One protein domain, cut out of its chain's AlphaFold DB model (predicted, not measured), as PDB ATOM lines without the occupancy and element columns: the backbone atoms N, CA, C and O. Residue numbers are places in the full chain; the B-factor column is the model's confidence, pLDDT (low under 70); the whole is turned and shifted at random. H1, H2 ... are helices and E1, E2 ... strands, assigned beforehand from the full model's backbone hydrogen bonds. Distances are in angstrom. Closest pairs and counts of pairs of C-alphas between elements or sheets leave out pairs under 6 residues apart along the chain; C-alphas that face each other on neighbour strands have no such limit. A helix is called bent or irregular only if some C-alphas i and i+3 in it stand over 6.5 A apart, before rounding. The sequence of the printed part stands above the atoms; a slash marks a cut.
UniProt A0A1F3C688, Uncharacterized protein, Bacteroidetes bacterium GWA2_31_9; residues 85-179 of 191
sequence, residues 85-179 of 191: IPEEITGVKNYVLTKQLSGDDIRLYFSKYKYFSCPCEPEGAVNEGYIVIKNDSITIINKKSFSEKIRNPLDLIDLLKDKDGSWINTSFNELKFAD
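This is residues 85 to 179 of the 191 residues of an uncharacterized protein of Bacteroidetes bacterium GWA2_31_9 (UniProt A0A1F3C688). A strongly twisted sheet of four antiparallel strands makes the body, its three longer strands E1, E2 and E3 each bent along their length, with the short helix H2 over the beginning of E2 and the very short H1 near the end of E2. After H2, residues 162 to 179 fold back as a long stretch with no named element, and residues 175 to 176 pair with E4. The printed part has 95 residues, with two named helices and four named strands in the order H1 E1 E2 E3 E4 H2; the class is mixed, helices and strands, with under half of the residues in named elements. The sheet's order is E1 - E2 - E3 - E4. The whole is compact, with a radius of gyration of the C-alphas of 13.3 A and spans of 40 by 33 by 26 A.

Find C-alpha 87 at (-22.644, -7.641, 30.648), where H1, residues 87 to 90, begins; it is 5.4 A long. E1, residues 94 to 102, runs 21.8 A and bends by 59 degrees at residue 97. E2, residues 106 to 115, starts at C-alpha 106, (-3.715, -9.773, 41.654), runs 23.6 A and bends by 77 degrees at residue 112. E3, residues 125 to 134, runs 26.0 A and bends by 65 degrees at residue 128. E4, residues 137 to 142, is 16.4 A long. H2, residues 155 to 161, is 10.1 A long and ends at C-alpha 161, (0.112, -16.372, 41.180).

Begin with the sheet, a meander, each strand the antiparallel neighbour of the one before. E1 and E2 form a hairpin at 148 degrees; look for N 101 and O 108, 2.8 A apart. The hairpin of E2 and E3 has N 109 and O 131 at 2.8 A, and that of E3 and E4 has N 132 and O 139 at 2.8 A. The edge strands E1 and E4 are apart. H2 is on the sheet at a height of 9.1 A, over E2, and runs across the strands at 63 degrees to E2 on the local plane; the closest C-alphas of the two are those of Ile 106 and Ile 157, 6.8 A apart. H1 only grazes the sheet; its closest C-alpha to E2 is that of Thr 90, 4.5 A from that of Tyr 115. In H2 every O i to N i+4 pair is within hydrogen-bond range; H1 is too short for such a pair.

The two C-alphas farthest apart are those of Cys 120 and Asp 162, at 41.2 A. The printed part has no cut, and its one long link is the 12 residues from E4 to H2. Look at the B-factor column: the mean pLDDT of the printed part is 72.7, and residues 144 to 151 and 158 to 179 are under 70.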
ATOM      1  N   ILE A  85     -19.003  -4.623  36.436       85.25
ATOM      2  CA  ILE A  85     -19.066  -5.968  35.886       85.25
ATOM      3  C   ILE A  85     -19.683  -5.853  34.484       85.25
ATOM      4  O   ILE A  85     -20.844  -5.431  34.367       85.25
ATOM      5  N   PRO A  86     -18.916  -6.183  33.432       81.38
ATOM      6  CA  PRO A  86     -19.403  -6.202  32.060       81.38
ATOM      7  C   PRO A  86     -20.567  -7.175  31.875       81.38
ATOM      8  O   PRO A  86     -20.643  -8.220  32.531       81.38
ATOM      9  N   GLU A  87     -21.467  -6.829  30.961       84.94
ATOM     10  CA  GLU A  87     -22.644  -7.641  30.648       84.94
ATOM     11  C   GLU A  87     -22.253  -9.017  30.114       84.94
ATOM     12  O   GLU A  87     -22.917 -10.002  30.393       84.94
ATOM     13  N   GLU A  88     -21.122  -9.124  29.436       82.44
ATOM     14  CA  GLU A  88     -20.609 -10.350  28.840       82.44
ATOM     15  C   GLU A  88     -20.231 -11.407  29.900       82.44
ATOM     16  O   GLU A  88     -20.234 -12.608  29.623       82.44
ATOM     17  N   ILE A  89     -19.950 -10.986  31.142       79.19
ATOM     18  CA  ILE A  89     -19.642 -11.906  32.251       79.19
ATOM     19  C   ILE A  89     -20.921 -12.442  32.881       79.19
ATOM     20  O   ILE A  89     -21.036 -13.638  33.142       79.19
ATOM     21  N   THR A  90     -21.866 -11.552  33.180       83.12
ATOM     22  CA  THR A  90     -23.031 -11.877  34.009       83.12
ATOM     23  C   THR A  90     -24.347 -11.916  33.244       83.12
ATOM     24  O   THR A  90     -25.368 -12.221  33.842       83.12
ATOM     25  N   GLY A  91     -24.367 -11.591  31.957       84.50
ATOM     26  CA  GLY A  91     -25.572 -11.388  31.143       84.50
ATOM     27  C   GLY A  91     -26.367 -10.120  31.486       84.50
ATOM     28  O   GLY A  91     -27.431  -9.899  30.926       84.50
ATOM     29  N   VAL A  92     -25.887  -9.309  32.438       86.00
ATOM     30  CA  VAL A  92     -26.476  -8.019  32.839       86.00
ATOM     31  C   VAL A  92     -25.339  -7.075  33.219       86.00
ATOM     32  O   VAL A  92     -24.447  -7.475  33.969       86.00
ATOM     33  N   LYS A  93     -25.368  -5.828  32.740       85.62
ATOM     34  CA  LYS A  93     -24.395  -4.790  33.109       85.62
ATOM     35  C   LYS A  93     -24.614  -4.310  34.545       85.62
ATOM     36  O   LYS A  93     -25.695  -3.816  34.862       85.62
ATOM     37  N   ASN A  94     -23.590  -4.375  35.401       85.38
ATOM     38  CA  ASN A  94     -23.743  -4.046  36.825       85.38
ATOM     39  C   ASN A  94     -22.584  -3.227  37.390       85.38
ATOM     40  O   ASN A  94     -21.431  -3.575  37.192       85.38
ATOM     41  N   TYR A  95     -22.888  -2.193  38.175       89.88
ATOM     42  CA  TYR A  95     -21.902  -1.535  39.038       89.88
ATOM     43  C   TYR A  95     -22.073  -2.048  40.457       89.88
ATOM     44  O   TYR A  95     -23.189  -2.022  40.981       89.88
ATOM     45  N   VAL A  96     -20.984  -2.491  41.076       89.94
ATOM     46  CA  VAL A  96     -21.009  -3.063  42.422       89.94
ATOM     47  C   VAL A  96     -19.935  -2.454  43.313       89.94
ATOM     48  O   VAL A  96     -18.780  -2.320  42.923       89.94
ATOM     49  N   LEU A  97     -20.314  -2.103  44.536       89.88
ATOM     50  CA  LEU A  97     -19.407  -1.700  45.602       89.88
ATOM     51  C   LEU A  97     -18.808  -2.939  46.257       89.88
ATOM     52  O   LEU A  97     -19.503  -3.761  46.854       89.88
ATOM     53  N   THR A  98     -17.496  -3.053  46.147       89.06
ATOM     54  CA  THR A  98     -16.761  -4.276  46.438       89.06
ATOM     55  C   THR A  98     -15.728  -4.035  47.522       89.06
ATOM     56  O   THR A  98     -15.030  -3.022  47.512       89.06
ATOM     57  N   LYS A  99     -15.610  -4.965  48.468       87.88
ATOM     58  CA  LYS A  99     -14.566  -4.896  49.494       87.88
ATOM     59  C   LYS A  99     -13.282  -5.494  48.933       87.88
ATOM     60  O   LYS A  99     -13.288  -6.664  48.554       87.88
ATOM     61  N   GLN A 100     -12.194  -4.725  48.919       85.00
ATOM     62  CA  GLN A 100     -10.874  -5.268  48.588       85.00
ATOM     63  C   GLN A 100     -10.407  -6.181  49.728       85.00
ATOM     64  O   GLN A 100     -10.409  -5.776  50.891       85.00
ATOM     65  N   LEU A 101     -10.046  -7.419  49.398       83.88
ATOM     66  CA  LEU A 101      -9.479  -8.388  50.339       83.88
ATOM     67  C   LEU A 101      -7.951  -8.421  50.257       83.88
ATOM     68  O   LEU A 101      -7.297  -8.696  51.253       83.88
ATOM     69  N   SER A 102      -7.396  -8.148  49.075       83.56
ATOM     70  CA  SER A 102      -5.957  -8.112  48.811       83.56
ATOM     71  C   SER A 102      -5.681  -7.405  47.484       83.56
ATOM     72  O   SER A 102      -6.586  -7.291  46.650       83.56
ATOM     73  N   GLY A 103      -4.453  -6.933  47.273       71.31
ATOM     74  CA  GLY A 103      -4.044  -6.442  45.962       71.31
ATOM     75  C   GLY A 103      -2.678  -5.778  45.937       71.31
ATOM     76  O   GLY A 103      -2.551  -4.686  46.476       71.31
ATOM     77  N   ASP A 104      -1.754  -6.427  45.226       70.56
ATOM     78  CA  ASP A 104      -0.628  -5.801  44.525       70.56
ATOM     79  C   ASP A 104      -0.767  -6.156  43.025       70.56
ATOM     80  O   ASP A 104      -1.423  -5.425  42.290       70.56
ATOM     81  N   ASP A 105      -0.330  -7.342  42.584       77.12
ATOM     82  CA  ASP A 105      -0.448  -7.768  41.169       77.12
ATOM     83  C   ASP A 105      -1.794  -8.433  40.812       77.12
ATOM     84  O   ASP A 105      -2.291  -8.339  39.688       77.12
ATOM     85  N   ILE A 106      -2.403  -9.125  41.782       79.50
ATOM     86  CA  ILE A 106      -3.715  -9.773  41.654       79.50
ATOM     87  C   ILE A 106      -4.636  -9.142  42.680       79.50
ATOM     88  O   ILE A 106      -4.426  -9.270  43.888       79.50
ATOM     89  N   ARG A 107      -5.682  -8.473  42.202       85.19
ATOM     90  CA  ARG A 107      -6.631  -7.778  43.068       85.19
ATOM     91  C   ARG A 107      -7.832  -8.669  43.304       85.19
ATOM     92  O   ARG A 107      -8.502  -9.085  42.359       85.19
ATOM     93  N   LEU A 108      -8.085  -8.960  44.575       85.69
ATOM     94  CA  LEU A 108      -9.189  -9.802  45.008       85.69
ATOM     95  C   LEU A 108     -10.229  -8.951  45.720       85.69
ATOM     96  O   LEU A 108      -9.941  -8.317  46.740       85.69
ATOM     97  N   TYR A 109     -11.453  -9.003  45.221       87.94
ATOM     98  CA  TYR A 109     -12.592  -8.319  45.799       87.94
ATOM     99  C   TYR A 109     -13.693  -9.304  46.170       87.94
ATOM    100  O   TYR A 109     -13.856 -10.341  45.534       87.94
ATOM    101  N   PHE A 110     -14.492  -8.951  47.171       87.38
ATOM    102  CA  PHE A 110     -15.726  -9.656  47.500       87.38
ATOM    103  C   PHE A 110     -16.926  -8.735  47.312       87.38
ATOM    104  O   PHE A 110     -16.922  -7.594  47.791       87.38
ATOM    105  N   SER A 111     -17.961  -9.238  46.638       89.38
ATOM    106  CA  SER A 111     -19.221  -8.520  46.479       89.38
ATOM    107  C   SER A 111     -20.386  -9.452  46.163       89.38
ATOM    108  O   SER A 111     -20.225 -10.613  45.783       89.38
ATOM    109  N   LYS A 112     -21.587  -8.894  46.283       89.44
ATOM    110  CA  LYS A 112     -22.764  -9.400  45.588       89.44
ATOM    111  C   LYS A 112     -22.851  -8.756  44.203       89.44
ATOM    112  O   LYS A 112     -22.370  -7.638  44.020       89.44
ATOM    113  N   TYR A 113     -23.453  -9.448  43.248       87.38
ATOM    114  CA  TYR A 113     -23.629  -8.977  41.874       87.38
ATOM    115  C   TYR A 113     -24.902  -9.560  41.261       87.38
ATOM    116  O   TYR A 113     -25.437 -10.551  41.755       87.38
ATOM    117  N   LYS A 114     -25.415  -8.922  40.211       89.06
ATOM    118  CA  LYS A 114     -26.573  -9.395  39.450       89.06
ATOM    119  C   LYS A 114     -26.092 -10.248  38.284       89.06
ATOM    120  O   LYS A 114     -25.025  -9.993  37.734       89.06
ATOM    121  N   TYR A 115     -26.880 -11.242  37.912       87.00
ATOM    122  CA  TYR A 115     -26.640 -12.060  36.734       87.00
ATOM    123  C   TYR A 115     -27.958 -12.438  36.069       87.00
ATOM    124  O   TYR A 115     -29.000 -12.516  36.719       87.00
ATOM    125  N   PHE A 116     -27.911 -12.668  34.765       87.56
ATOM    126  CA  PHE A 116     -29.044 -13.132  33.994       87.56
ATOM    127  C   PHE A 116     -29.365 -14.576  34.387       87.56
ATOM    128  O   PHE A 116     -28.555 -15.484  34.193       87.56
ATOM    129  N   SER A 117     -30.542 -14.773  34.972       86.38
ATOM    130  CA  SER A 117     -31.056 -16.076  35.402       86.38
ATOM    131  C   SER A 117     -32.032 -16.654  34.373       86.38
ATOM    132  O   SER A 117     -31.894 -17.806  33.965       86.38
ATOM    133  N   CYS A 118     -33.012 -15.855  33.943       85.25
ATOM    134  CA  CYS A 118     -34.023 -16.206  32.953       85.25
ATOM    135  C   CYS A 118     -34.533 -14.960  32.209       85.25
ATOM    136  O   CYS A 118     -34.494 -13.858  32.757       85.25
ATOM    137  N   PRO A 119     -35.153 -15.127  31.024       88.25
ATOM    138  CA  PRO A 119     -35.866 -14.040  30.343       88.25
ATOM    139  C   PRO A 119     -37.001 -13.418  31.174       88.25
ATOM    140  O   PRO A 119     -37.398 -12.284  30.933       88.25
ATOM    141  N   CYS A 120     -37.529 -14.165  32.147       88.12
ATOM    142  CA  CYS A 120     -38.574 -13.723  33.062       88.12
ATOM    143  C   CYS A 120     -38.111 -12.724  34.137       88.12
ATOM    144  O   CYS A 120     -38.950 -12.078  34.760       88.12
ATOM    145  N   GLU A 121     -36.802 -12.581  34.344       84.56
ATOM    146  CA  GLU A 121     -36.197 -11.707  35.349       84.56
ATOM    147  C   GLU A 121     -35.143 -10.815  34.667       84.56
ATOM    148  O   GLU A 121     -33.938 -11.000  34.854       84.56
ATOM    149  N   PRO A 122     -35.571  -9.840  33.838       80.88
ATOM    150  CA  PRO A 122     -34.658  -9.033  33.024       80.88
ATOM    151  C   PRO A 122     -33.734  -8.143  33.865       80.88
ATOM    152  O   PRO A 122     -32.675  -7.730  33.405       80.88
ATOM    153  N   GLU A 123     -34.106  -7.862  35.116       82.75
ATOM    154  CA  GLU A 123     -33.258  -7.130  36.058       82.75
ATOM    155  C   GLU A 123     -32.117  -7.974  36.656       82.75
ATOM    156  O   GLU A 123     -31.260  -7.412  37.349       82.75
ATOM    157  N   GLY A 124     -32.110  -9.285  36.397       86.56
ATOM    158  CA  GLY A 124     -31.146 -10.263  36.891       86.56
ATOM    159  C   GLY A 124     -31.360 -10.693  38.347       86.56
ATOM    160  O   GLY A 124     -31.759  -9.902  39.204       86.56
ATOM    161  N   ALA A 125     -30.999 -11.941  38.641       87.50
ATOM    162  CA  ALA A 125     -30.945 -12.485  39.993       87.50
ATOM    163  C   ALA A 125     -29.663 -12.044  40.717       87.50
ATOM    164  O   ALA A 125     -28.647 -11.746  40.091       87.50
ATOM    165  N   VAL A 126     -29.674 -12.030  42.052       88.38
ATOM    166  CA  VAL A 126     -28.498 -11.665  42.864       88.38
ATOM    167  C   VAL A 126     -27.698 -12.907  43.255       88.38
ATOM    168  O   VAL A 126     -28.248 -13.881  43.763       88.38
ATOM    169  N   ASN A 127     -26.379 -12.838  43.093       86.50
ATOM    170  CA  ASN A 127     -25.423 -13.838  43.558       86.50
ATOM    171  C   ASN A 127     -24.318 -13.193  44.410       86.50
ATOM    172  O   ASN A 127     -24.201 -11.969  44.465       86.50
ATOM    173  N   GLU A 128     -23.507 -14.011  45.080       86.69
ATOM    174  CA  GLU A 128     -22.316 -13.568  45.812       86.69
ATOM    175  C   GLU A 128     -21.068 -14.257  45.268       86.69
ATOM    176  O   GLU A 128     -21.074 -15.459  44.987       86.69
ATOM    177  N   GLY A 129     -19.962 -13.526  45.180       85.25
ATOM    178  CA  GLY A 129     -18.717 -14.106  44.704       85.25
ATOM    179  C   GLY A 129     -17.504 -13.218  44.894       85.25
ATOM    180  O   GLY A 129     -17.573 -12.098  45.409       85.25
ATOM    181  N   TYR A 130     -16.379 -13.774  44.476       84.94
ATOM    182  CA  TYR A 130     -15.093 -13.113  44.448       84.94
ATOM    183  C   TYR A 130     -14.835 -12.575  43.049       84.94
ATOM    184  O   TYR A 130     -14.933 -13.317  42.077       84.94
ATOM    185  N   ILE A 131     -14.507 -11.293  42.951       86.69
ATOM    186  CA  ILE A 131     -14.096 -10.661  41.701       86.69
ATOM    187  C   ILE A 131     -12.574 -10.595  41.723       86.69
ATOM    188  O   ILE A 131     -11.983  -9.982  42.611       86.69
ATOM    189  N   VAL A 132     -11.953 -11.255  40.759       84.94
ATOM    190  CA  VAL A 132     -10.507 -11.306  40.566       84.94
ATOM    191  C   VAL A 132     -10.164 -10.405  39.397       84.94
ATOM    192  O   VAL A 132     -10.773 -10.528  38.336       84.94
ATOM    193  N   ILE A 133      -9.190  -9.521  39.590       83.94
ATOM    194  CA  ILE A 133      -8.643  -8.682  38.526       83.94
ATOM    195  C   ILE A 133      -7.138  -8.931  38.426       83.94
ATOM    196  O   ILE A 133      -6.407  -8.629  39.374       83.94
ATOM    197  N   LYS A 134      -6.684  -9.474  37.291       80.19
ATOM    198  CA  LYS A 134      -5.277  -9.810  36.994       80.19
ATOM    199  C   LYS A 134      -4.977  -9.447  35.539       80.19
ATOM    200  O   LYS A 134      -5.738  -9.853  34.677       80.19
ATOM    201  N   ASN A 135      -3.886  -8.731  35.253       77.31
ATOM    202  CA  ASN A 135      -3.435  -8.420  33.879       77.31
ATOM    203  C   ASN A 135      -4.550  -7.922  32.937       77.31
ATOM    204  O   ASN A 135      -4.686  -8.423  31.824       77.31
ATOM    205  N   ASP A 136      -5.386  -6.991  33.405       70.44
ATOM    206  CA  ASP A 136      -6.546  -6.504  32.646       70.44
ATOM    207  C   ASP A 136      -7.480  -7.643  32.183       70.44
ATOM    208  O   ASP A 136      -8.000  -7.663  31.069       70.44
ATOM    209  N   SER A 137      -7.701  -8.632  33.044       72.31
ATOM    210  CA  SER A 137      -8.803  -9.585  32.951       72.31
ATOM    211  C   SER A 137      -9.618  -9.538  34.234       72.31
ATOM    212  O   SER A 137      -9.104  -9.241  35.317       72.31
ATOM    213  N   ILE A 138     -10.921  -9.773  34.101       78.50
ATOM    214  CA  ILE A 138     -11.852  -9.865  35.221       78.50
ATOM    215  C   ILE A 138     -12.452 -11.266  35.220       78.50
ATOM    216  O   ILE A 138     -12.941 -11.760  34.205       78.50
ATOM    217  N   THR A 139     -12.419 -11.912  36.377       80.12
ATOM    218  CA  THR A 139     -13.017 -13.230  36.582       80.12
ATOM    219  C   THR A 139     -13.874 -13.189  37.832       80.12
ATOM    220  O   THR A 139     -13.462 -12.646  38.856       80.12
ATOM    221  N   ILE A 140     -15.070 -13.768  37.768       79.81
ATOM    222  CA  ILE A 140     -15.972 -13.839  38.919       79.81
ATOM    223  C   ILE A 140     -16.096 -15.281  39.375       79.81
ATOM    224  O   ILE A 140     -16.652 -16.102  38.657       79.81
ATOM    225  N   ILE A 141     -15.639 -15.565  40.591       78.12
ATOM    226  CA  ILE A 141     -15.747 -16.865  41.253       78.12
ATOM    227  C   ILE A 141     -16.956 -16.859  42.174       78.12
ATOM    228  O   ILE A 141     -16.949 -16.230  43.231       78.12
ATOM    229  N   ASN A 142     -18.002 -17.584  41.777       77.75
ATOM    230  CA  ASN A 142     -19.184 -17.768  42.609       77.75
ATOM    231  C   ASN A 142     -18.778 -18.388  43.954       77.75
ATOM    232  O   ASN A 142     -18.115 -19.427  44.000       77.75
ATOM    233  N   LYS A 143     -19.221 -17.776  45.055       75.88
ATOM    234  CA  LYS A 143     -18.936 -18.235  46.418       75.88
ATOM    235  C   LYS A 143     -19.390 -19.679  46.658       75.88
ATOM    236  O   LYS A 143     -18.746 -20.390  47.418       75.88
ATOM    237  N   LYS A 144     -20.466 -20.128  46.002       67.69
ATOM    238  CA  LYS A 144     -20.955 -21.518  46.084       67.69
ATOM    239  C   LYS A 144     -20.044 -22.521  45.373       67.69
ATOM    240  O   LYS A 144     -20.015 -23.679  45.762       67.69
ATOM    241  N   SER A 145     -19.310 -22.084  44.350       62.28
ATOM    242  CA  SER A 145     -18.341 -22.917  43.624       62.28
ATOM    243  C   SER A 145     -16.991 -23.001  44.342       62.28
ATOM    244  O   SER A 145     -16.088 -23.704  43.889       62.28
ATOM    245  N   PHE A 146     -16.832 -22.279  45.454       60.56
ATOM    246  CA  PHE A 146     -15.624 -22.299  46.263       60.56
ATOM    247  C   PHE A 146     -15.526 -23.648  46.986       60.56
ATOM    248  O   PHE A 146     -16.313 -23.943  47.884       60.56
ATOM    249  N   SER A 147     -14.601 -24.506  46.540       54.88
ATOM    250  CA  SER A 147     -14.450 -25.857  47.092       54.88
ATOM    251  C   SER A 147     -14.086 -25.818  48.579       54.88
ATOM    252  O   SER A 147     -13.318 -24.954  48.999       54.88
ATOM    253  N   GLU A 148     -14.517 -26.819  49.349       50.41
ATOM    254  CA  GLU A 148     -14.189 -26.959  50.779       50.41
ATOM    255  C   GLU A 148     -12.676 -26.980  51.086       50.41
ATOM    256  O   GLU A 148     -12.269 -26.787  52.235       50.41
ATOM    257  N   LYS A 149     -11.839 -27.218  50.065       45.91
ATOM    258  CA  LYS A 149     -10.374 -27.235  50.162       45.91
ATOM    259  C   LYS A 149      -9.758 -25.838  50.261       45.91
ATOM    260  O   LYS A 149      -8.691 -25.713  50.849       45.91
ATOM    261  N   ILE A 150     -10.412 -24.802  49.731       58.50
ATOM    262  CA  ILE A 150      -9.960 -23.411  49.857       58.50
ATOM    263  C   ILE A 150     -10.844 -22.767  50.923       58.50
ATOM    264  O   ILE A 150     -11.946 -22.304  50.650       58.50
ATOM    265  N   ARG A 151     -10.401 -22.818  52.181       60.78
ATOM    266  CA  ARG A 151     -11.177 -22.283  53.315       60.78
ATOM    267  C   ARG A 151     -10.965 -20.787  53.508       60.78
ATOM    268  O   ARG A 151     -11.858 -20.108  54.009       60.78
ATOM    269  N   ASN A 152      -9.803 -20.283  53.105       73.62
ATOM    270  CA  ASN A 152      -9.453 -18.876  53.176       73.62
ATOM    271  C   ASN A 152      -9.414 -18.280  51.757       73.62
ATOM    272  O   ASN A 152      -8.672 -18.774  50.909       73.62
ATOM    273  N   PRO A 153     -10.187 -17.219  51.468       71.38
ATOM    274  CA  PRO A 153     -10.178 -16.581  50.157       71.38
ATOM    275  C   PRO A 153      -8.828 -15.973  49.772       71.38
ATOM    276  O   PRO A 153      -8.600 -15.760  48.590       71.38
ATOM    277  N   LEU A 154      -7.927 -15.702  50.720       77.81
ATOM    278  CA  LEU A 154      -6.584 -15.215  50.395       77.81
ATOM    279  C   LEU A 154      -5.704 -16.302  49.761       77.81
ATOM    280  O   LEU A 154      -4.912 -15.979  48.882       77.81
ATOM    281  N   ASP A 155      -5.920 -17.576  50.097       71.69
ATOM    282  CA  ASP A 155      -5.190 -18.709  49.506       71.69
ATOM    283  C   ASP A 155      -5.481 -18.841  47.995       71.69
ATOM    284  O   ASP A 155      -4.693 -19.407  47.238       71.69
ATOM    285  N   LEU A 156      -6.607 -18.277  47.530       71.81
ATOM    286  CA  LEU A 156      -6.924 -18.164  46.105       71.81
ATOM    287  C   LEU A 156      -5.859 -17.354  45.360       71.81
ATOM    288  O   LEU A 156      -5.549 -17.663  44.217       71.81
ATOM    289  N   ILE A 157      -5.308 -16.314  45.984       71.06
ATOM    290  CA  ILE A 157      -4.341 -15.422  45.339       71.06
ATOM    291  C   ILE A 157      -3.055 -16.173  45.056       71.06
ATOM    292  O   ILE A 157      -2.548 -16.093  43.943       71.06
ATOM    293  N   ASP A 158      -2.566 -16.935  46.029       69.94
ATOM    294  CA  ASP A 158      -1.357 -17.737  45.858       69.94
ATOM    295  C   ASP A 158      -1.559 -18.804  44.779       69.94
ATOM    296  O   ASP A 158      -0.705 -18.989  43.916       69.94
ATOM    297  N   LEU A 159      -2.751 -19.401  44.716       67.06
ATOM    298  CA  LEU A 159      -3.111 -20.346  43.657       67.06
ATOM    299  C   LEU A 159      -3.141 -19.697  42.260       67.06
ATOM    300  O   LEU A 159      -2.844 -20.357  41.262       67.06
ATOM    301  N   LEU A 160      -3.496 -18.413  42.185       67.62
ATOM    302  CA  LEU A 160      -3.556 -17.633  40.948       67.62
ATOM    303  C   LEU A 160      -2.217 -16.981  40.568       67.62
ATOM    304  O   LEU A 160      -2.081 -16.555  39.418       67.62
ATOM    305  N   LYS A 161      -1.239 -16.886  41.478       68.94
ATOM    306  CA  LYS A 161       0.112 -16.372  41.180       68.94
ATOM    307  C   LYS A 161       0.869 -17.311  40.241       68.94
ATOM    308  O   LYS A 161       1.409 -16.849  39.243       68.94
ATOM    309  N   ASP A 162       0.802 -18.615  40.500       57.12
ATOM    310  CA  ASP A 162       1.622 -19.631  39.819       57.12
ATOM    311  C   ASP A 162       1.013 -20.177  38.515       57.12
ATOM    312  O   ASP A 162       1.577 -21.068  37.879       57.12
ATOM    313  N   LYS A 163      -0.182 -19.712  38.132       55.72
ATOM    314  CA  LYS A 163      -0.973 -20.314  37.050       55.72
ATOM    315  C   LYS A 163      -1.533 -19.260  36.097       55.72
ATOM    316  O   LYS A 163      -2.162 -18.286  36.516       55.72
ATOM    317  N   ASP A 164      -1.400 -19.527  34.800       54.16
ATOM    318  CA  ASP A 164      -1.903 -18.699  33.690       54.16
ATOM    319  C   ASP A 164      -3.431 -18.805  33.489       54.16
ATOM    320  O   ASP A 164      -3.932 -18.724  32.375       54.16
ATOM    321  N   GLY A 165      -4.204 -19.045  34.554       48.12
ATOM    322  CA  GLY A 165      -5.672 -19.131  34.482       48.12
ATOM    323  C   GLY A 165      -6.239 -20.460  33.955       48.12
ATOM    324  O   GLY A 165      -7.447 -20.665  33.996       48.12
ATOM    325  N   SER A 166      -5.402 -21.425  33.561       40.84
ATOM    326  CA  SER A 166      -5.826 -22.688  32.917       40.84
ATOM    327  C   SER A 166      -6.590 -23.694  33.796       40.84
ATOM    328  O   SER A 166      -7.020 -24.738  33.312       40.84
ATOM    329  N   TRP A 167      -6.781 -23.412  35.089       41.41
ATOM    330  CA  TRP A 167      -7.397 -24.345  36.049       41.41
ATOM    331  C   TRP A 167      -8.866 -24.059  36.342       41.41
ATOM    332  O   TRP A 167      -9.486 -24.764  37.140       41.41
ATOM    333  N   ILE A 168      -9.442 -23.040  35.712       46.03
ATOM    334  CA  ILE A 168     -10.792 -22.603  36.033       46.03
ATOM    335  C   ILE A 168     -11.815 -23.356  35.160       46.03
ATOM    336  O   ILE A 168     -12.482 -22.795  34.299       46.03
ATOM    337  N   ASN A 169     -11.929 -24.669  35.376       35.28
ATOM    338  CA  ASN A 169     -12.755 -25.574  34.567       35.28
ATOM    339  C   ASN A 169     -14.177 -25.770  35.133       35.28
ATOM    340  O   ASN A 169     -14.661 -26.891  35.285       35.28
ATOM    341  N   THR A 170     -14.853 -24.670  35.470       36.25
ATOM    342  CA  THR A 170     -16.267 -24.673  35.885       36.25
ATOM    343  C   THR A 170     -16.997 -23.452  35.323       36.25
ATOM    344  O   THR A 170     -17.352 -22.543  36.056       36.25
ATOM    345  N   SER A 171     -17.255 -23.440  34.008       37.72
ATOM    346  CA  SER A 171     -18.183 -22.490  33.354       37.72
ATOM    347  C   SER A 171     -17.954 -21.021  33.747       37.72
ATOM    348  O   SER A 171     -18.786 -20.404  34.409       37.72
ATOM    349  N   PHE A 172     -16.801 -20.475  33.356       46.00
ATOM    350  CA  PHE A 172     -16.476 -19.059  33.519       46.00
ATOM    351  C   PHE A 172     -16.458 -18.380  32.157       46.00
ATOM    352  O   PHE A 172     -15.806 -18.859  31.234       46.00
ATOM    353  N   ASN A 173     -17.143 -17.244  32.053       45.78
ATOM    354  CA  ASN A 173     -16.940 -16.319  30.948       45.78
ATOM    355  C   ASN A 173     -15.712 -15.469  31.295       45.78
ATOM    356  O   ASN A 173     -15.787 -14.570  32.131       45.78
ATOM    357  N   GLU A 174     -14.567 -15.803  30.707       43.31
ATOM    358  CA  GLU A 174     -13.360 -14.978  30.757       43.31
ATOM    359  C   GLU A 174     -13.429 -13.933  29.636       43.31
ATOM    360  O   GLU A 174     -13.668 -14.279  28.478       43.31
ATOM    361  N   LEU A 175     -13.218 -12.656  29.964       44.16
ATOM    362  CA  LEU A 175     -13.133 -11.576  28.978       44.16
ATOM    363  C   LEU A 175     -11.800 -10.842  29.082       44.16
ATOM    364  O   LEU A 175     -11.351 -10.473  30.169       44.16
ATOM    365  N   LYS A 176     -11.201 -10.603  27.914       46.75
ATOM    366  CA  LYS A 176     -10.015  -9.758  27.742       46.75
ATOM    367  C   LYS A 176     -10.463  -8.291  27.678       46.75
ATOM    368  O   LYS A 176     -11.364  -7.969  26.903       46.75
ATOM    369  N   PHE A 177      -9.871  -7.413  28.493       42.75
ATOM    370  CA  PHE A 177     -10.224  -5.987  28.572       42.75
ATOM    371  C   PHE A 177      -9.868  -5.228  27.276       42.75
ATOM    372  O   PHE A 177      -8.768  -4.698  27.142       42.75
ATOM    373  N   ALA A 178     -10.814  -5.093  26.350       37.91
ATOM    374  CA  ALA A 178     -10.765  -4.019  25.350       37.91
ATOM    375  C   ALA A 178     -11.791  -2.904  25.640       37.91
ATOM    376  O   ALA A 178     -11.500  -1.741  25.385       37.91
ATOM    377  N   ASP A 179     -12.930  -3.225  26.275       32.12
ATOM    378  CA  ASP A 179     -14.096  -2.321  26.338       32.12
ATOM    379  C   ASP A 179     -14.602  -2.002  27.755       32.12
ATOM    380  O   ASP A 179     -15.701  -1.474  27.946       32.12
TER     381      ASP A 179